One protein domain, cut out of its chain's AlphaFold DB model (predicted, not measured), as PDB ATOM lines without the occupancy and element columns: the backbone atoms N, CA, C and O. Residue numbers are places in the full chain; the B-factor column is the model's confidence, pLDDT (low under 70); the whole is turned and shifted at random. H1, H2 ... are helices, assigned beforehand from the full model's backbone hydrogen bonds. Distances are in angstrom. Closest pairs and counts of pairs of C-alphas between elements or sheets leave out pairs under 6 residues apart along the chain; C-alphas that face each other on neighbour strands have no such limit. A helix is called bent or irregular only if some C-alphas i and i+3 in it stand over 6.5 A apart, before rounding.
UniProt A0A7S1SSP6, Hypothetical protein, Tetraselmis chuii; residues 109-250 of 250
ATOM      1  N   GLU A 109     213.813 235.234 189.178       82.88
ATOM      2  CA  GLU A 109     215.031 234.436 189.298       82.88
ATOM      3  C   GLU A 109     215.394 233.740 187.977       82.88
ATOM      4  O   GLU A 109     216.562 233.461 187.726       82.88
ATOM      5  N   GLU A 110     214.414 233.505 187.101       79.88
ATOM      6  CA  GLU A 110     214.630 232.926 185.772       79.88
ATOM      7  C   GLU A 110     214.912 233.986 184.689       79.88
ATOM      8  O   GLU A 110     215.171 233.648 183.531       79.88
ATOM      9  N   GLN A 111     214.866 235.276 185.038       86.94
ATOM     10  CA  GLN A 111     214.953 236.409 184.107       86.94
ATOM     11  C   GLN A 111     216.370 236.993 184.022       86.94
ATOM     12  O   GLN A 111     216.574 238.206 184.035       86.94
ATOM     13  N   GLU A 112     217.379 236.131 183.914       90.06
ATOM     14  CA  GLU A 112     218.757 236.582 183.719       90.06
ATOM     15  C   GLU A 112     218.927 237.237 182.338       90.06
ATOM     16  O   GLU A 112     218.485 236.706 181.318       90.06
ATOM     17  N   ALA A 113     219.624 238.374 182.276       91.62
ATOM     18  CA  ALA A 113     219.766 239.150 181.039       91.62
ATOM     19  C   ALA A 113     220.351 238.336 179.868       91.62
ATOM     20  O   ALA A 113     219.890 238.460 178.732       91.62
ATOM     21  N   VAL A 114     221.331 237.465 180.141       90.12
ATOM     22  CA  VAL A 114     221.930 236.580 179.126       90.12
ATOM     23  C   VAL A 114     220.892 235.598 178.588       90.12
ATOM     24  O   VAL A 114     220.752 235.465 177.376       90.12
ATOM     25  N   LYS A 115     220.115 234.967 179.472       88.50
ATOM     26  CA  LYS A 115     219.031 234.049 179.106       88.50
ATOM     27  C   LYS A 115     218.006 234.757 178.218       88.50
ATOM     28  O   LYS A 115     217.745 234.305 177.106       88.50
ATOM     29  N   LEU A 116     217.488 235.908 178.646       91.44
ATOM     30  CA  LEU A 116     216.524 236.685 177.853       91.44
ATOM     31  C   LEU A 116     217.086 237.090 176.479       91.44
ATOM     32  O   LEU A 116     216.370 237.054 175.482       91.44
ATOM     33  N   THR A 117     218.380 237.417 176.413       92.69
ATOM     34  CA  THR A 117     219.064 237.739 175.150       92.69
ATOM     35  C   THR A 117     219.152 236.524 174.227       92.69
ATOM     36  O   THR A 117     218.907 236.652 173.029       92.69
ATOM     37  N   LEU A 118     219.442 235.335 174.764       91.06
ATOM     38  CA  LEU A 118     219.449 234.089 173.992       91.06
ATOM     39  C   LEU A 118     218.046 233.717 173.496       91.06
ATOM     40  O   LEU A 118     217.900 233.326 172.339       91.06
ATOM     41  N   ALA A 119     217.011 233.900 174.326       92.81
ATOM     42  CA  ALA A 119     215.621 233.739 173.899       92.81
ATOM     43  C   ALA A 119     215.286 234.693 172.745       92.81
ATOM     44  O   ALA A 119     214.746 234.260 171.731       92.81
ATOM     45  N   MET A 120     215.677 235.968 172.843       95.06
ATOM     46  CA  MET A 120     215.496 236.930 171.754       95.06
ATOM     47  C   MET A 120     216.234 236.517 170.480       95.06
ATOM     48  O   MET A 120     215.641 236.543 169.405       95.06
ATOM     49  N   ALA A 121     217.489 236.077 170.585       93.19
ATOM     50  CA  ALA A 121     218.263 235.613 169.436       93.19
ATOM     51  C   ALA A 121     217.590 234.423 168.730       93.19
ATOM     52  O   ALA A 121     217.430 234.445 167.507       93.19
ATOM     53  N   LEU A 122     217.134 233.420 169.494       93.31
ATOM     54  CA  LEU A 122     216.377 232.291 168.952       93.31
ATOM     55  C   LEU A 122     215.066 232.763 168.316       93.31
ATOM     56  O   LEU A 122     214.751 232.373 167.196       93.31
ATOM     57  N   GLY A 123     214.310 233.613 169.005       95.44
ATOM     58  CA  GLY A 123     213.016 234.082 168.527       95.44
ATOM     59  C   GLY A 123     213.111 234.897 167.237       95.44
ATOM     60  O   GLY A 123     212.325 234.662 166.321       95.44
ATOM     61  N   CYS A 124     214.103 235.785 167.118       95.56
ATOM     62  CA  CYS A 124     214.395 236.494 165.871       95.56
ATOM     63  C   CYS A 124     214.750 235.515 164.751       95.56
ATOM     64  O   CYS A 124     214.179 235.600 163.667       95.56
ATOM     65  N   HIS A 125     215.627 234.541 165.025       93.44
ATOM     66  CA  HIS A 125     215.996 233.530 164.038       93.44
ATOM     67  C   HIS A 125     214.774 232.748 163.542       93.44
ATOM     68  O   HIS A 125     214.543 232.659 162.340       93.44
ATOM     69  N   VAL A 126     213.952 232.221 164.451       95.69
ATOM     70  CA  VAL A 126     212.754 231.452 164.086       95.69
ATOM     71  C   VAL A 126     211.762 232.316 163.310       95.69
ATOM     72  O   VAL A 126     211.246 231.883 162.276       95.69
ATOM     73  N   LEU A 127     211.500 233.541 163.770       96.12
ATOM     74  CA  LEU A 127     210.547 234.423 163.106       96.12
ATOM     75  C   LEU A 127     211.010 234.776 161.688       96.12
ATOM     76  O   LEU A 127     210.226 234.661 160.748       96.12
ATOM     77  N   GLU A 128     212.257 235.209 161.526       95.19
ATOM     78  CA  GLU A 128     212.761 235.753 160.263       95.19
ATOM     79  C   GLU A 128     213.136 234.675 159.248       95.19
ATOM     80  O   GLU A 128     212.875 234.845 158.057       95.19
ATOM     81  N   GLU A 129     213.707 233.560 159.704       93.81
ATOM     82  CA  GLU A 129     214.291 232.546 158.821       93.81
ATOM     83  C   GLU A 129     213.357 231.373 158.539       93.81
ATOM     84  O   GLU A 129     213.502 230.707 157.513       93.81
ATOM     85  N   LEU A 130     212.388 231.115 159.421       94.75
ATOM     86  CA  LEU A 130     211.442 230.012 159.255       94.75
ATOM     87  C   LEU A 130     210.026 230.519 159.023       94.75
ATOM     88  O   LEU A 130     209.432 230.230 157.980       94.75
ATOM     89  N   TYR A 131     209.494 231.291 159.969       96.06
ATOM     90  CA  TYR A 131     208.063 231.561 160.010       96.06
ATOM     91  C   TYR A 131     207.616 232.610 158.991       96.06
ATOM     92  O   TYR A 131     206.677 232.377 158.234       96.06
ATOM     93  N   LEU A 132     208.294 233.755 158.895       95.38
ATOM     94  CA  LEU A 132     207.953 234.779 157.903       95.38
ATOM     95  C   LEU A 132     208.089 234.280 156.454       95.38
ATOM     96  O   LEU A 132     207.216 234.623 155.654       95.38
ATOM     97  N   PRO A 133     209.106 233.483 156.078       94.94
ATOM     98  CA  PRO A 133     209.156 232.852 154.763       94.94
ATOM     99  C   PRO A 133     207.986 231.896 154.500       94.94
ATOM    100  O   PRO A 133     207.388 231.988 153.428       94.94
ATOM    101  N   LEU A 134     207.610 231.054 155.475       94.00
ATOM    102  CA  LEU A 134     206.416 230.200 155.385       94.00
ATOM    103  C   LEU A 134     205.162 231.045 155.141       94.00
ATOM    104  O   LEU A 134     204.408 230.783 154.208       94.00
ATOM    105  N   LEU A 135     204.955 232.088 155.952       93.62
ATOM    106  CA  LEU A 135     203.804 232.973 155.810       93.62
ATOM    107  C   LEU A 135     203.798 233.641 154.433       93.62
ATOM    108  O   LEU A 135     202.795 233.565 153.739       93.62
ATOM    109  N   LYS A 136     204.907 234.248 153.994       92.56
ATOM    110  CA  LYS A 136     204.995 234.869 152.660       92.56
ATOM    111  C   LYS A 136     204.582 233.884 151.569       92.56
ATOM    112  O   LYS A 136     203.759 234.243 150.734       92.56
ATOM    113  N   MET A 137     205.075 232.651 151.633       91.12
ATOM    114  CA  MET A 137     204.734 231.602 150.677       91.12
ATOM    115  C   MET A 137     203.236 231.279 150.672       91.12
ATOM    116  O   MET A 137     202.639 231.211 149.601       91.12
ATOM    117  N   LEU A 138     202.608 231.145 151.844       91.19
ATOM    118  CA  LEU A 138     201.159 230.922 151.951       91.19
ATOM    119  C   LEU A 138     200.334 232.104 151.414       91.19
ATOM    120  O   LEU A 138     199.204 231.918 150.984       91.19
ATOM    121  N   TRP A 139     200.913 233.303 151.371       90.75
ATOM    122  CA  TRP A 139     200.330 234.490 150.738       90.75
ATOM    123  C   TRP A 139     200.715 234.653 149.254       90.75
ATOM    124  O   TRP A 139     200.488 235.716 148.674       90.75
ATOM    125  N   GLY A 140     201.310 233.633 148.628       88.38
ATOM    126  CA  GLY A 140     201.733 233.672 147.223       88.38
ATOM    127  C   GLY A 140     202.950 234.566 146.961       88.38
ATOM    128  O   GLY A 140     203.158 235.024 145.840       88.38
ATOM    129  N   GLN A 141     203.748 234.850 147.991       90.00
ATOM    130  CA  GLN A 141     204.941 235.696 147.937       90.00
ATOM    131  C   GLN A 141     206.203 234.919 148.339       90.00
ATOM    132  O   GLN A 141     206.150 233.891 149.001       90.00
ATOM    133  N   GLY A 142     207.381 235.458 148.025       89.62
ATOM    134  CA  GLY A 142     208.648 234.868 148.463       89.62
ATOM    135  C   GLY A 142     209.054 233.629 147.658       89.62
ATOM    136  O   GLY A 142     208.895 233.596 146.440       89.62
ATOM    137  N   ALA A 143     209.670 232.652 148.327       87.56
ATOM    138  CA  ALA A 143     210.189 231.447 147.682       87.56
ATOM    139  C   ALA A 143     209.058 230.486 147.281       87.56
ATOM    140  O   ALA A 143     208.029 230.414 147.949       87.56
ATOM    141  N   SER A 144     209.277 229.695 146.226       88.75
ATOM    142  CA  SER A 144     208.363 228.596 145.901       88.75
ATOM    143  C   SER A 144     208.388 227.519 146.998       88.75
ATOM    144  O   SER A 144     209.441 227.330 147.621       88.75
ATOM    145  N   PRO A 145     207.299 226.745 147.181       89.25
ATOM    146  CA  PRO A 145     207.271 225.645 148.146       89.25
ATOM    147  C   PRO A 145     208.428 224.660 147.995       89.25
ATOM    148  O   PRO A 145     209.090 224.331 148.976       89.25
ATOM    149  N   GLN A 146     208.759 224.290 146.755       88.50
ATOM    150  CA  GLN A 146     209.895 223.416 146.470       88.50
ATOM    151  C   GLN A 146     211.227 224.016 146.940       88.50
ATOM    152  O   GLN A 146     212.058 223.318 147.517       88.50
ATOM    153  N   THR A 147     211.451 225.312 146.698       90.81
ATOM    154  CA  THR A 147     212.691 225.996 147.103       90.81
ATOM    155  C   THR A 147     212.788 226.098 148.618       90.81
ATOM    156  O   THR A 147     213.856 225.857 149.183       90.81
ATOM    157  N   TYR A 148     211.677 226.434 149.275       91.62
ATOM    158  CA  TYR A 148     211.623 226.505 150.728       91.62
ATOM    159  C   TYR A 148     211.949 225.146 151.351       91.62
ATOM    160  O   TYR A 148     212.871 225.059 152.157       91.62
ATOM    161  N   LEU A 149     211.279 224.082 150.902       90.44
ATOM    162  CA  LEU A 149     211.443 222.742 151.455       90.44
ATOM    163  C   LEU A 149     212.825 222.134 151.189       90.44
ATOM    164  O   LEU A 149     213.394 221.503 152.071       90.44
ATOM    165  N   THR A 150     213.375 222.296 149.983       89.44
ATOM    166  CA  THR A 150     214.607 221.578 149.598       89.44
ATOM    167  C   THR A 150     215.894 222.342 149.869       89.44
ATOM    168  O   THR A 150     216.960 221.728 149.901       89.44
ATOM    169  N   LYS A 151     215.829 223.667 150.043       89.50
ATOM    170  CA  LYS A 151     217.024 224.505 150.233       89.50
ATOM    171  C   LYS A 151     217.006 225.254 151.552       89.50
ATOM    172  O   LYS A 151     217.964 225.164 152.308       89.50
ATOM    173  N   ILE A 152     215.929 225.990 151.822       90.56
ATOM    174  CA  ILE A 152     215.879 226.908 152.965       90.56
ATOM    175  C   ILE A 152     215.708 226.118 154.262       90.56
ATOM    176  O   ILE A 152     216.553 226.195 155.151       90.56
ATOM    177  N   LEU A 153     214.641 225.325 154.359       92.62
ATOM    178  CA  LEU A 153     214.271 224.628 155.584       92.62
ATOM    179  C   LEU A 153     215.388 223.703 156.112       92.62
ATOM    180  O   LEU A 153     215.737 223.854 157.283       92.62
ATOM    181  N   PRO A 154     216.026 222.826 155.307       91.06
ATOM    182  CA  PRO A 154     217.027 221.893 155.825       91.06
ATOM    183  C   PRO A 154     218.253 222.606 156.406       91.06
ATOM    184  O   PRO A 154     218.744 222.231 157.468       91.06
ATOM    185  N   GLU A 155     218.719 223.674 155.750       90.12
ATOM    186  CA  GLU A 155     219.858 224.463 156.226       90.12
ATOM    187  C   GLU A 155     219.547 225.144 157.565       90.12
ATOM    188  O   GLU A 155     220.392 225.184 158.463       90.12
ATOM    189  N   ARG A 156     218.330 225.678 157.723       91.12
ATOM    190  CA  ARG A 156     217.902 226.343 158.961       91.12
ATOM    191  C   ARG A 156     217.671 225.348 160.098       91.12
ATOM    192  O   ARG A 156     218.134 225.599 161.210       91.12
ATOM    193  N   LEU A 157     217.048 224.200 159.825       90.56
ATOM    194  CA  LEU A 157     216.858 223.146 160.826       90.56
ATOM    195  C   LEU A 157     218.189 222.570 161.313       90.56
ATOM    196  O   LEU A 157     218.340 222.359 162.512       90.56
ATOM    197  N   LEU A 158     219.175 222.384 160.426       87.25
ATOM    198  CA  LEU A 158     220.509 221.926 160.824       87.25
ATOM    199  C   LEU A 158     221.173 222.895 161.814       87.25
ATOM    200  O   LEU A 158     221.784 222.468 162.791       87.25
ATOM    201  N   ARG A 159     221.038 224.207 161.582       86.06
ATOM    202  CA  ARG A 159     221.559 225.223 162.506       86.06
ATOM    203  C   ARG A 159     220.833 225.178 163.846       86.06
ATOM    204  O   ARG A 159     221.494 225.283 164.871       86.06
ATOM    205  N   LEU A 160     219.515 224.999 163.855       87.75
ATOM    206  CA  LEU A 160     218.745 224.881 165.094       87.75
ATOM    207  C   LEU A 160     219.125 223.634 165.896       87.75
ATOM    208  O   LEU A 160     219.392 223.751 167.087       87.75
ATOM    209  N   ASP A 161     219.214 222.469 165.253       84.31
ATOM    210  CA  ASP A 161     219.562 221.204 165.918       84.31
ATOM    211  C   ASP A 161     220.944 221.277 166.597       84.31
ATOM    212  O   ASP A 161     221.128 220.731 167.678       84.31
ATOM    213  N   ALA A 162     221.884 222.035 166.018       83.69
ATOM    214  CA  ALA A 162     223.220 222.246 166.579       83.69
ATOM    215  C   ALA A 162     223.279 223.205 167.789       83.69
ATOM    216  O   ALA A 162     224.285 223.212 168.496       83.69
ATOM    217  N   HIS A 163     222.255 224.039 168.009       81.38
ATOM    218  CA  HIS A 163     222.261 225.074 169.058       81.38
ATOM    219  C   HIS A 163     221.175 224.879 170.119       81.38
ATOM    220  O   HIS A 163     221.214 225.536 171.162       81.38
ATOM    221  N   LEU A 164     220.202 224.003 169.872       83.00
ATOM    222  CA  LEU A 164     219.224 223.616 170.878       83.00
ATOM    223  C   LEU A 164     219.852 222.648 171.886       83.00
ATOM    224  O   LEU A 164     220.685 221.819 171.518       83.00
ATOM    225  N   PRO A 165     219.449 222.715 173.163       83.56
ATOM    226  CA  PRO A 165     219.947 221.780 174.152       83.56
ATOM    227  C   PRO A 165     219.350 220.383 173.908       83.56
ATOM    228  O   PRO A 165     218.143 220.237 173.686       83.56
ATOM    229  N   GLU A 166     220.181 219.337 174.001       80.06
ATOM    230  CA  GLU A 166     219.744 217.935 173.846       80.06
ATOM    231  C   GLU A 166     218.565 217.599 174.785       80.06
ATOM    232  O   GLU A 166     217.598 216.923 174.412       80.06
ATOM    233  N   GLY A 167     218.598 218.157 175.998       83.19
ATOM    234  CA  GLY A 167     217.577 218.031 177.032       83.19
ATOM    235  C   GLY A 167     217.184 219.377 177.639       83.19
ATOM    236  O   GLY A 167     217.953 220.329 177.614       83.19
ATOM    237  N   GLY A 168     215.989 219.444 178.226       85.06
ATOM    238  CA  GLY A 168     215.517 220.647 178.917       85.06
ATOM    239  C   GLY A 168     215.142 221.798 177.980       85.06
ATOM    240  O   GLY A 168     214.745 221.569 176.830       85.06
ATOM    241  N   TRP A 169     215.234 223.016 178.517       88.50
ATOM    242  CA  TRP A 169     214.792 224.267 177.896       88.50
ATOM    243  C   TRP A 169     215.932 225.286 177.821       88.50
ATOM    244  O   TRP A 169     216.837 225.266 178.660       88.50
ATOM    245  N   LEU A 170     215.863 226.210 176.861       79.62
ATOM    246  CA  LEU A 170     216.922 227.187 176.574       79.62
ATOM    247  C   LEU A 170     217.326 228.030 177.794       79.62
ATOM    248  O   LEU A 170     218.510 228.290 177.999       79.62
ATOM    249  N   LEU A 171     216.364 228.454 178.620       72.88
ATOM    250  CA  LEU A 171     216.646 229.290 179.795       72.88
ATOM    251  C   LEU A 171     217.017 228.500 181.052       72.88
ATOM    252  O   LEU A 171     217.112 229.114 182.111       72.88
ATOM    253  N   ALA A 172     217.262 227.189 180.950       62.94
ATOM    254  CA  ALA A 172     217.543 226.309 182.085       62.94
ATOM    255  C   ALA A 172     216.549 226.551 183.240       62.94
ATOM    256  O   ALA A 172     216.818 227.295 184.181       62.94
ATOM    257  N   GLY A 173     215.376 225.932 183.129       69.00
ATOM    258  CA  GLY A 173     214.310 225.973 184.128       69.00
ATOM    259  C   GLY A 173     213.346 224.809 183.922       69.00
ATOM    260  O   GLY A 173     213.629 223.904 183.138       69.00
ATOM    261  N   ASP A 174     212.191 224.851 184.584       78.94
ATOM    262  CA  ASP A 174     211.181 223.782 184.500       78.94
ATOM    263  C   ASP A 174     210.176 223.976 183.347       78.94
ATOM    264  O   ASP A 174     209.330 223.114 183.084       78.94
ATOM    265  N   ALA A 175     210.258 225.093 182.616       86.19
ATOM    266  CA  ALA A 175     209.360 225.397 181.506       86.19
ATOM    267  C   ALA A 175     210.078 226.063 180.317       86.19
ATOM    268  O   ALA A 175     211.114 226.704 180.507       86.19
ATOM    269  N   PRO A 176     209.513 225.936 179.102       92.69
ATOM    270  CA  PRO A 176     210.020 226.611 177.913       92.69
ATOM    271  C   PRO A 176     209.905 228.134 178.030       92.69
ATOM    272  O   PRO A 176     208.971 228.669 178.635       92.69
ATOM    273  N   CYS A 177     210.829 228.836 177.387       93.25
ATOM    274  CA  CYS A 177     210.730 230.272 177.166       93.25
ATOM    275  C   CYS A 177     209.865 230.613 175.955       93.25
ATOM    276  O   CYS A 177     209.569 229.764 175.114       93.25
ATOM    277  N   TRP A 178     209.496 231.887 175.823       95.50
ATOM    278  CA  TRP A 178     208.645 232.364 174.730       95.50
ATOM    279  C   TRP A 178     209.152 231.975 173.327       95.50
ATOM    280  O   TRP A 178     208.354 231.642 172.451       95.50
ATOM    281  N   ALA A 179     210.471 231.969 173.112       95.75
ATOM    282  CA  ALA A 179     211.068 231.641 171.819       95.75
ATOM    283  C   ALA A 179     210.929 230.154 171.466       95.75
ATOM    284  O   ALA A 179     210.829 229.799 170.293       95.75
ATOM    285  N   GLU A 180     210.854 229.286 172.474       95.81
ATOM    286  CA  GLU A 180     210.589 227.861 172.293       95.81
ATOM    287  C   GLU A 180     209.119 227.611 171.932       95.81
ATOM    288  O   GLU A 180     208.844 226.777 171.075       95.81
ATOM    289  N   TYR A 181     208.163 228.382 172.462       97.69
ATOM    290  CA  TYR A 181     206.785 228.330 171.951       97.69
ATOM    291  C   TYR A 181     206.709 228.762 170.486       97.69
ATOM    292  O   TYR A 181     206.017 228.118 169.698       97.69
ATOM    293  N   LEU A 182     207.429 229.827 170.114       98.06
ATOM    294  CA  LEU A 182     207.488 230.292 168.728       98.06
ATOM    295  C   LEU A 182     208.097 229.227 167.808       98.06
ATOM    296  O   LEU A 182     207.540 228.959 166.743       98.06
ATOM    297  N   LEU A 183     209.198 228.591 168.220       96.38
ATOM    298  CA  LEU A 183     209.798 227.473 167.491       96.38
ATOM    299  C   LEU A 183     208.812 226.318 167.337       96.38
ATOM    300  O   LEU A 183     208.620 225.826 166.229       96.38
ATOM    301  N   PHE A 184     208.174 225.906 168.431       96.81
ATOM    302  CA  PHE A 184     207.225 224.803 168.424       96.81
ATOM    303  C   PHE A 184     206.071 225.055 167.453       96.81
ATOM    304  O   PHE A 184     205.848 224.239 166.561       96.81
ATOM    305  N   ASP A 185     205.376 226.189 167.561       97.81
ATOM    306  CA  ASP A 185     204.257 226.482 166.660       97.81
ATOM    307  C   ASP A 185     204.708 226.652 165.201       97.81
ATOM    308  O   ASP A 185     204.042 226.166 164.288       97.81
ATOM    309  N   THR A 186     205.884 227.247 164.974       97.50
ATOM    310  CA  THR A 186     206.467 227.364 163.630       97.50
ATOM    311  C   THR A 186     206.694 225.990 163.005       97.50
ATOM    312  O   THR A 186     206.286 225.761 161.868       97.50
ATOM    313  N   LEU A 187     207.300 225.051 163.736       96.19
ATOM    314  CA  LEU A 187     207.535 223.691 163.243       96.19
ATOM    315  C   LEU A 187     206.226 222.921 163.046       96.19
ATOM    316  O   LEU A 187     206.099 222.199 162.061       96.19
ATOM    317  N   GLN A 188     205.230 223.114 163.913       95.94
ATOM    318  CA  GLN A 188     203.896 222.541 163.717       95.94
ATOM    319  C   GLN A 188     203.269 223.056 162.414       95.94
ATOM    320  O   GLN A 188     202.813 222.260 161.596       95.94
ATOM    321  N   ALA A 189     203.311 224.369 162.169       95.75
ATOM    322  CA  ALA A 189     202.790 224.968 160.943       95.75
ATOM    323  C   ALA A 189     203.527 224.466 159.689       95.75
ATOM    324  O   ALA A 189     202.884 224.134 158.696       95.75
ATOM    325  N   ILE A 190     204.859 224.353 159.731       95.00
ATOM    326  CA  ILE A 190     205.649 223.792 158.623       95.00
ATOM    327  C   ILE A 190     205.271 222.323 158.391       95.00
ATOM    328  O   ILE A 190     205.004 221.942 157.253       95.00
ATOM    329  N   GLY A 191     205.188 221.512 159.448       93.44
ATOM    330  CA  GLY A 191     204.818 220.099 159.348       93.44
ATOM    331  C   GLY A 191     203.400 219.882 158.808       93.44
ATOM    332  O   GLY A 191     203.143 218.934 158.074       93.44
ATOM    333  N   GLU A 192     202.476 220.790 159.107       92.19
ATOM    334  CA  GLU A 192     201.116 220.773 158.558       92.19
ATOM    335  C   GLU A 192     201.036 221.172 157.074       92.19
ATOM    336  O   GLU A 192     200.041 220.859 156.412       92.19
ATOM    337  N   VAL A 193     202.039 221.884 156.551       92.38
ATOM    338  CA  VAL A 193     202.117 222.287 155.138       92.38
ATOM    339  C   VAL A 193     202.894 221.268 154.310       92.38
ATOM    340  O   VAL A 193     202.481 220.953 153.198       92.38
ATOM    341  N   PHE A 194     203.999 220.752 154.844       91.00
ATOM    342  CA  PHE A 194     204.973 219.951 154.099       91.00
ATOM    343  C   PHE A 194     205.056 218.482 154.523       91.00
ATOM    344  O   PHE A 194     205.817 217.739 153.916       91.00
ATOM    345  N   GLY A 195     204.303 218.067 155.544       89.50
ATOM    346  CA  GLY A 195     204.448 216.752 156.173       89.50
ATOM    347  C   GLY A 195     205.333 216.807 157.420       89.50
ATOM    348  O   GLY A 195     206.228 217.647 157.544       89.50
ATOM    349  N   ARG A 196     205.073 215.921 158.388       88.38
ATOM    350  CA  ARG A 196     205.790 215.905 159.679       88.38
ATOM    351  C   ARG A 196     207.275 215.603 159.498       88.38
ATOM    352  O   ARG A 196     208.114 216.204 160.163       88.38
ATOM    353  N   GLU A 197     207.602 214.758 158.534       87.62
ATOM    354  CA  GLU A 197     208.956 214.393 158.136       87.62
ATOM    355  C   GLU A 197     209.815 215.606 157.746       87.62
ATOM    356  O   GLU A 197     211.029 215.588 157.945       87.62
ATOM    357  N   ALA A 198     209.199 216.696 157.265       89.12
ATOM    358  CA  ALA A 198     209.908 217.919 156.890       89.12
ATOM    359  C   ALA A 198     210.523 218.649 158.095       89.12
ATOM    360  O   ALA A 198     211.479 219.408 157.934       89.12
ATOM    361  N   VAL A 199     209.980 218.434 159.297       88.62
ATOM    362  CA  VAL A 199     210.410 219.100 160.541       88.62
ATOM    363  C   VAL A 199     210.999 218.147 161.569       88.62
ATOM    364  O   VAL A 199     211.522 218.587 162.591       88.62
ATOM    365  N   GLU A 200     210.965 216.846 161.295       76.06
ATOM    366  CA  GLU A 200     211.488 215.819 162.191       76.06
ATOM    367  C   GLU A 200     213.022 215.796 162.282       76.06
ATOM    368  O   GLU A 200     213.535 215.036 163.091       76.06
ATOM    369  N   GLY A 201     213.747 216.649 161.546       72.31
ATOM    370  CA  GLY A 201     215.127 217.081 161.825       72.31
ATOM    371  C   GLY A 201     216.106 216.032 162.388       72.31
ATOM    372  O   GLY A 201     216.090 214.850 162.034       72.31
ATOM    373  N   GLY A 202     217.013 216.484 163.260       76.12
ATOM    374  CA  GLY A 202     217.887 215.620 164.056       76.12
ATOM    375  C   GLY A 202     217.223 215.148 165.354       76.12
ATOM    376  O   GLY A 202     216.051 215.416 165.627       76.12
ATOM    377  N   ALA A 203     217.955 214.376 166.164       84.50
ATOM    378  CA  ALA A 203     217.406 213.792 167.391       84.50
ATOM    379  C   ALA A 203     216.981 214.856 168.422       84.50
ATOM    380  O   ALA A 203     216.002 214.642 169.141       84.50
ATOM    381  N   VAL A 204     217.671 216.004 168.458       88.12
ATOM    382  CA  VAL A 204     217.399 217.096 169.403       88.12
ATOM    383  C   VAL A 204     216.057 217.752 169.094       88.12
ATOM    384  O   VAL A 204     215.208 217.850 169.982       88.12
ATOM    385  N   LEU A 205     215.810 218.111 167.831       88.81
ATOM    386  CA  LEU A 205     214.532 218.685 167.398       88.81
ATOM    387  C   LEU A 205     213.340 217.750 167.656       88.81
ATOM    388  O   LEU A 205     212.311 218.203 168.161       88.81
ATOM    389  N   ARG A 206     213.471 216.438 167.401       89.25
ATOM    390  CA  ARG A 206     212.398 215.472 167.731       89.25
ATOM    391  C   ARG A 206     212.117 215.403 169.224       89.25
ATOM    392  O   ARG A 206     210.953 215.367 169.632       89.25
ATOM    393  N   GLY A 207     213.174 215.382 170.035       91.12
ATOM    394  CA  GLY A 207     213.059 215.420 171.488       91.12
ATOM    395  C   GLY A 207     212.323 216.677 171.949       91.12
ATOM    396  O   GLY A 207     211.363 216.582 172.710       91.12
ATOM    397  N   PHE A 208     212.711 217.839 171.425       92.81
ATOM    398  CA  PHE A 208     212.069 219.122 171.699       92.81
ATOM    399  C   PHE A 208     210.570 219.132 171.344       92.81
ATOM    400  O   PHE A 208     209.744 219.440 172.206       92.81
ATOM    401  N   LEU A 209     210.209 218.737 170.116       93.25
ATOM    402  CA  LEU A 209     208.812 218.674 169.661       93.25
ATOM    403  C   LEU A 209     207.969 217.765 170.561       93.25
ATOM    404  O   LEU A 209     206.861 218.129 170.956       93.25
ATOM    405  N   THR A 210     208.520 216.608 170.933       93.75
ATOM    406  CA  THR A 210     207.859 215.655 171.831       93.75
ATOM    407  C   THR A 210     207.629 216.266 173.213       93.75
ATOM    408  O   THR A 210     206.514 216.196 173.725       93.75
ATOM    409  N   ARG A 211     208.648 216.911 173.803       94.19
ATOM    410  CA  ARG A 211     208.537 217.561 175.121       94.19
ATOM    411  C   ARG A 211     207.468 218.655 175.125       94.19
ATOM    412  O   ARG A 211     206.663 218.702 176.050       94.19
ATOM    413  N   MET A 212     207.434 219.504 174.097       95.56
ATOM    414  CA  MET A 212     206.426 220.566 173.968       95.56
ATOM    415  C   MET A 212     205.012 219.999 173.794       95.56
ATOM    416  O   MET A 212     204.100 220.398 174.514       95.56
ATOM    417  N   ALA A 213     204.828 219.018 172.905       95.44
ATOM    418  CA  ALA A 213     203.524 218.402 172.645       95.44
ATOM    419  C   ALA A 213     202.973 217.585 173.829       95.44
ATOM    420  O   ALA A 213     201.778 217.296 173.878       95.44
ATOM    421  N   GLN A 214     203.828 217.191 174.777       95.75
ATOM    422  CA  GLN A 214     203.438 216.469 175.990       95.75
ATOM    423  C   GLN A 214     203.029 217.382 177.148       95.75
ATOM    424  O   GLN A 214     202.499 216.878 178.142       95.75
ATOM    425  N   ARG A 215     203.238 218.702 177.046       95.69
ATOM    426  CA  ARG A 215     202.786 219.642 178.079       95.69
ATOM    427  C   ARG A 215     201.256 219.571 178.193       95.69
ATOM    428  O   ARG A 215     200.602 219.660 177.157       95.69
ATOM    429  N   PRO A 216     200.666 219.393 179.391       96.75
ATOM    430  CA  PRO A 216     199.251 219.028 179.519       96.75
ATOM    431  C   PRO A 216     198.281 219.975 178.801       96.75
ATOM    432  O   PRO A 216     197.477 219.515 177.993       96.75
ATOM    433  N   ALA A 217     198.411 221.285 179.029       96.19
ATOM    434  CA  ALA A 217     197.534 222.290 178.431       96.19
ATOM    435  C   ALA A 217     197.724 222.400 176.910       96.19
ATOM    436  O   ALA A 217     196.754 222.532 176.165       96.19
ATOM    437  N   LEU A 218     198.969 222.300 176.424       97.00
ATOM    438  CA  LEU A 218     199.233 222.278 174.983       97.00
ATOM    439  C   LEU A 218     198.696 221.007 174.338       97.00
ATOM    440  O   LEU A 218     198.107 221.083 173.270       97.00
ATOM    441  N   ARG A 219     198.866 219.846 174.970       97.56
ATOM    442  CA  ARG A 219     198.358 218.571 174.458       97.56
ATOM    443  C   ARG A 219     196.846 218.614 174.276       97.56
ATOM    444  O   ARG A 219     196.361 218.188 173.234       97.56
ATOM    445  N   GLU A 220     196.130 219.118 175.276       97.75
ATOM    446  CA  GLU A 220     194.680 219.304 175.211       97.75
ATOM    447  C   GLU A 220     194.302 220.249 174.065       97.75
ATOM    448  O   GLU A 220     193.508 219.886 173.198       97.75
ATOM    449  N   TYR A 221     194.947 221.415 173.992       97.31
ATOM    450  CA  TYR A 221     194.691 222.387 172.932       97.31
ATOM    451  C   TYR A 221     194.981 221.834 171.530       97.31
ATOM    452  O   TYR A 221     194.172 221.996 170.621       97.31
ATOM    453  N   LEU A 222     196.097 221.126 171.346       96.25
ATOM    454  CA  LEU A 222     196.491 220.529 170.068       96.25
ATOM    455  C   LEU A 222     195.505 219.464 169.568       96.25
ATOM    456  O   LEU A 222     195.504 219.167 168.375       96.25
ATOM    457  N   MET A 223     194.697 218.890 170.462       96.62
ATOM    458  CA  MET A 223     193.654 217.907 170.149       96.62
ATOM    459  C   MET A 223     192.253 218.529 170.038       96.62
ATOM    460  O   MET A 223     191.296 217.799 169.799       96.62
ATOM    461  N   SER A 224     192.118 219.843 170.232       97.31
ATOM    462  CA  SER A 224     190.828 220.535 170.217       97.31
ATOM    463  C   SER A 224     190.365 220.905 168.806       97.31
ATOM    464  O   SER A 224     191.184 221.188 167.925       97.31
ATOM    465  N   ASP A 225     189.044 220.995 168.630       97.19
ATOM    466  CA  ASP A 225     188.432 221.508 167.398       97.19
ATOM    467  C   ASP A 225     188.870 222.955 167.125       97.19
ATOM    468  O   ASP A 225     189.183 223.293 165.988       97.19
ATOM    469  N   ASP A 226     189.032 223.779 168.171       95.00
ATOM    470  CA  ASP A 226     189.536 225.156 168.049       95.00
ATOM    471  C   ASP A 226     190.885 225.207 167.312       95.00
ATOM    472  O   ASP A 226     191.072 225.995 166.380       95.00
ATOM    473  N   ARG A 227     191.829 224.327 167.673       95.12
ATOM    474  CA  ARG A 227     193.118 224.234 166.972       95.12
ATOM    475  C   ARG A 227     192.954 223.684 165.557       95.12
ATOM    476  O   ARG A 227     193.627 224.176 164.651       95.12
ATOM    477  N   ALA A 228     192.126 222.658 165.370       93.62
ATOM    478  CA  ALA A 228     191.950 221.996 164.078       93.62
ATOM    479  C   ALA A 228     191.300 222.916 163.029       93.62
ATOM    480  O   ALA A 228     191.683 222.888 161.858       93.62
ATOM    481  N   GLU A 229     190.350 223.746 163.452       93.19
ATOM    482  CA  GLU A 229     189.576 224.638 162.588       93.19
ATOM    483  C   GLU A 229     190.281 225.974 162.320       93.19
ATOM    484  O   GLU A 229     189.975 226.649 161.334       93.19
ATOM    485  N   THR A 230     191.256 226.365 163.150       94.81
ATOM    486  CA  THR A 230     191.966 227.639 162.978       94.81
ATOM    487  C   THR A 230     193.066 227.534 161.903       94.81
ATOM    488  O   THR A 230     194.086 226.856 162.100       94.81
ATOM    489  N   PRO A 231     192.946 228.256 160.769       95.19
ATOM    490  CA  PRO A 231     193.918 228.179 159.677       95.19
ATOM    491  C   PRO A 231     195.277 228.767 160.080       95.19
ATOM    492  O   PRO A 231     195.374 229.533 161.044       95.19
ATOM    493  N   ILE A 232     196.351 228.435 159.350       96.06
ATOM    494  CA  ILE A 232     197.687 228.995 159.628       96.06
ATOM    495  C   ILE A 232     197.663 230.508 159.398       96.06
ATOM    496  O   ILE A 232     198.213 231.278 160.184       96.06
ATOM    497  N   THR A 233     196.995 230.951 158.338       94.56
ATOM    498  CA  THR A 233     196.906 232.345 157.909       94.56
ATOM    499  C   THR A 233     195.480 232.710 157.493       94.56
ATOM    500  O   THR A 233     194.559 231.905 157.551       94.56
ATOM    501  N   MET A 234     195.287 233.965 157.081       91.25
ATOM    502  CA  MET A 234     194.043 234.420 156.445       91.25
ATOM    503  C   MET A 234     194.150 234.463 154.913       91.25
ATOM    504  O   MET A 234     193.279 235.054 154.263       91.25
ATOM    505  N   ALA A 235     195.212 233.889 154.337       89.69
ATOM    506  CA  ALA A 235     195.463 233.936 152.905       89.69
ATOM    507  C   ALA A 235     194.269 233.347 152.129       89.69
ATOM    508  O   ALA A 235     193.744 232.286 152.491       89.69
ATOM    509  N   PRO A 236     193.790 234.026 151.073       84.25
ATOM    510  CA  PRO A 236     192.808 233.443 150.174       84.25
ATOM    511  C   PRO A 236     193.376 232.168 149.549       84.25
ATOM    512  O   PRO A 236     194.459 232.192 148.974       84.25
ATOM    513  N   GLY A 237     192.639 231.067 149.656       82.62
ATOM    514  CA  GLY A 237     193.038 229.809 149.040       82.62
ATOM    515  C   GLY A 237     194.117 229.017 149.794       82.62
ATOM    516  O   GLY A 237     194.817 228.214 149.184       82.62
ATOM    517  N   GLU A 238     194.319 229.252 151.100       87.19
ATOM    518  CA  GLU A 238     195.331 228.518 151.883       87.19
ATOM    519  C   GLU A 238     195.149 226.994 151.786       87.19
ATOM    520  O   GLU A 238     196.133 226.265 151.656       87.19
ATOM    521  N   ALA A 239     193.906 226.506 151.828       85.69
ATOM    522  CA  ALA A 239     193.615 225.078 151.741       85.69
ATOM    523  C   ALA A 239     194.075 224.491 150.396       85.69
ATOM    524  O   ALA A 239     194.690 223.426 150.359       85.69
ATOM    525  N   GLU A 240     193.845 225.214 149.305       84.88
ATOM    526  CA  GLU A 240     194.252 224.860 147.951       84.88
ATOM    527  C   GLU A 240     195.775 224.894 147.803       84.88
ATOM    528  O   GLU A 240     196.350 223.956 147.256       84.88
ATOM    529  N   ILE A 241     196.441 225.921 148.343       81.50
ATOM    530  CA  ILE A 241     197.911 226.007 148.362       81.50
ATOM    531  C   ILE A 241     198.495 224.800 149.101       81.50
ATOM    532  O   ILE A 241     199.414 224.151 148.605       81.50
ATOM    533  N   ARG A 242     197.939 224.446 150.265       84.44
ATOM    534  CA  ARG A 242     198.380 223.275 151.036       84.44
ATOM    535  C   ARG A 242     198.141 221.968 150.282       84.44
ATOM    536  O   ARG A 242     199.017 221.106 150.282       84.44
ATOM    537  N   ALA A 243     196.998 221.828 149.611       84.06
ATOM    538  CA  ALA A 243     196.697 220.655 148.796       84.06
ATOM    539  C   ALA A 243     197.680 220.508 147.621       84.06
ATOM    540  O   ALA A 243     198.208 219.419 147.409       84.06
ATOM    541  N   GLN A 244     197.992 221.604 146.921       80.94
ATOM    542  CA  GLN A 244     198.972 221.624 145.826       80.94
ATOM    543  C   GLN A 244     200.377 221.246 146.300       80.94
ATOM    544  O   GLN A 244     201.072 220.487 145.627       80.94
ATOM    545  N   ILE A 245     200.794 221.752 147.465       79.12
ATOM    546  CA  ILE A 245     202.078 221.383 148.072       79.12
ATOM    547  C   ILE A 245     202.093 219.890 148.399       79.12
ATOM    548  O   ILE A 245     203.040 219.202 148.038       79.12
ATOM    549  N   SER A 246     201.037 219.372 149.030       78.56
ATOM    550  CA  SER A 246     200.953 217.950 149.366       78.56
ATOM    551  C   SER A 246     200.964 217.050 148.126       78.56
ATOM    552  O   SER A 246     201.597 216.000 148.157       78.56
ATOM    553  N   GLU A 247     200.305 217.449 147.033       78.25
ATOM    554  CA  GLU A 247     200.315 216.704 145.768       78.25
ATOM    555  C   GLU A 247     201.694 216.717 145.100       78.25
ATOM    556  O   GLU A 247     202.158 215.673 144.655       78.25
ATOM    557  N   ALA A 248     202.379 217.864 145.084       72.19
ATOM    558  CA  ALA A 248     203.705 218.001 144.480       72.19
ATOM    559  C   ALA A 248     204.814 217.221 145.213       72.19
ATOM    560  O   ALA A 248     205.903 217.057 144.663       72.19
ATOM    561  N   LEU A 249     204.559 216.790 146.452       68.94
ATOM    562  CA  LEU A 249     205.505 216.057 147.298       68.94
ATOM    563  C   LEU A 249     205.227 214.549 147.377       68.94
ATOM    564  O   LEU A 249     205.993 213.840 148.030       68.94
ATOM    565  N   ARG A 250     204.158 214.063 146.734       66.88
ATOM    566  CA  ARG A 250     203.908 212.627 146.520       66.88
ATOM    567  C   ARG A 250     204.703 212.101 145.331       66.88
ATOM    568  O   ARG A 250     205.119 210.925 145.415       66.88
TER     569      ARG A 250
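Overview. This is residues 109 to 250 of the 250 residues of the protein "Hypothetical protein" of Tetraselmis chuii (UniProt A0A7S1SSP6). Three long helices, H1, H2 and H3, run side by side with their centres in a triangle, H3 nearest the core; H7 crosses one end of this bundle and H4 crosses H3. From H4 the chain turns into H5 and H6, and residues 223 to 230 stick out. The printed part has 142 residues with seven named helices, H1 to H7 in order, and no named strand: all helix. It is compact, radius of gyration of the C-alphas 15.5 A, spanning 47 by 33 by 26 A.

Along the chain. H1, residues 113 to 138, begins at C-alpha 113 (219.766, 239.150, 181.039) and is 35.5 A long, with a kink of 28 degrees near residue 127. H2, residues 145 to 163, is 25.7 A long, with a kink of 36 degrees near residue 153. Both are only just irregular: C-alphas 129 and 132 are 6.8 A apart, C-alphas 150 and 153 6.7 A. H3 is residues 178 to 194, 24.4 A; H4 203 to 213; H5 216 to 222; H6 225 to 229; H7 238 to 248, ending at (203.705, 218.001, 144.480).

Arrangement. H1 touches H3, the same way at a shallow tilt of 22 degrees; C-alphas of Gly 123 and Ala 179 are closest, 4.5 A. With residues 129 to 137 alone H1 touches H2, a helical hairpin at 12 degrees, closest C-alphas Met 137 and Pro 145, 7.0 A. H3 touches H7 with residues 193 to 194 alone, a steep tilt of 62 degrees, closest C-alphas Val 193 and Arg 242, 5.6 A. H2 and H4 touch only at their ends, closest C-alphas Asp 161 and Val 204, 5.8 A. H4 and H5 only just touch, only at the corner, with 3 pairs of C-alphas within 8 A, the closest Ala 213 and Arg 219, 5.5 A. H6 touches no helix. Every O i to N i+4 pair is within hydrogen-bond range in H3 to H7, 19 of 22 in H1 and 12 of 15 in H2.

Size, cuts and confidence. The C-alphas of Glu 109 and Arg 250, the chain's last residue, are the two farthest apart, 49.3 A. The printed part has no cut. The link H2 to H3, 14 residues, is long. Mean pLDDT of the printed part is 89.6; residues 172 to 173 and 249 to 250 are under 70.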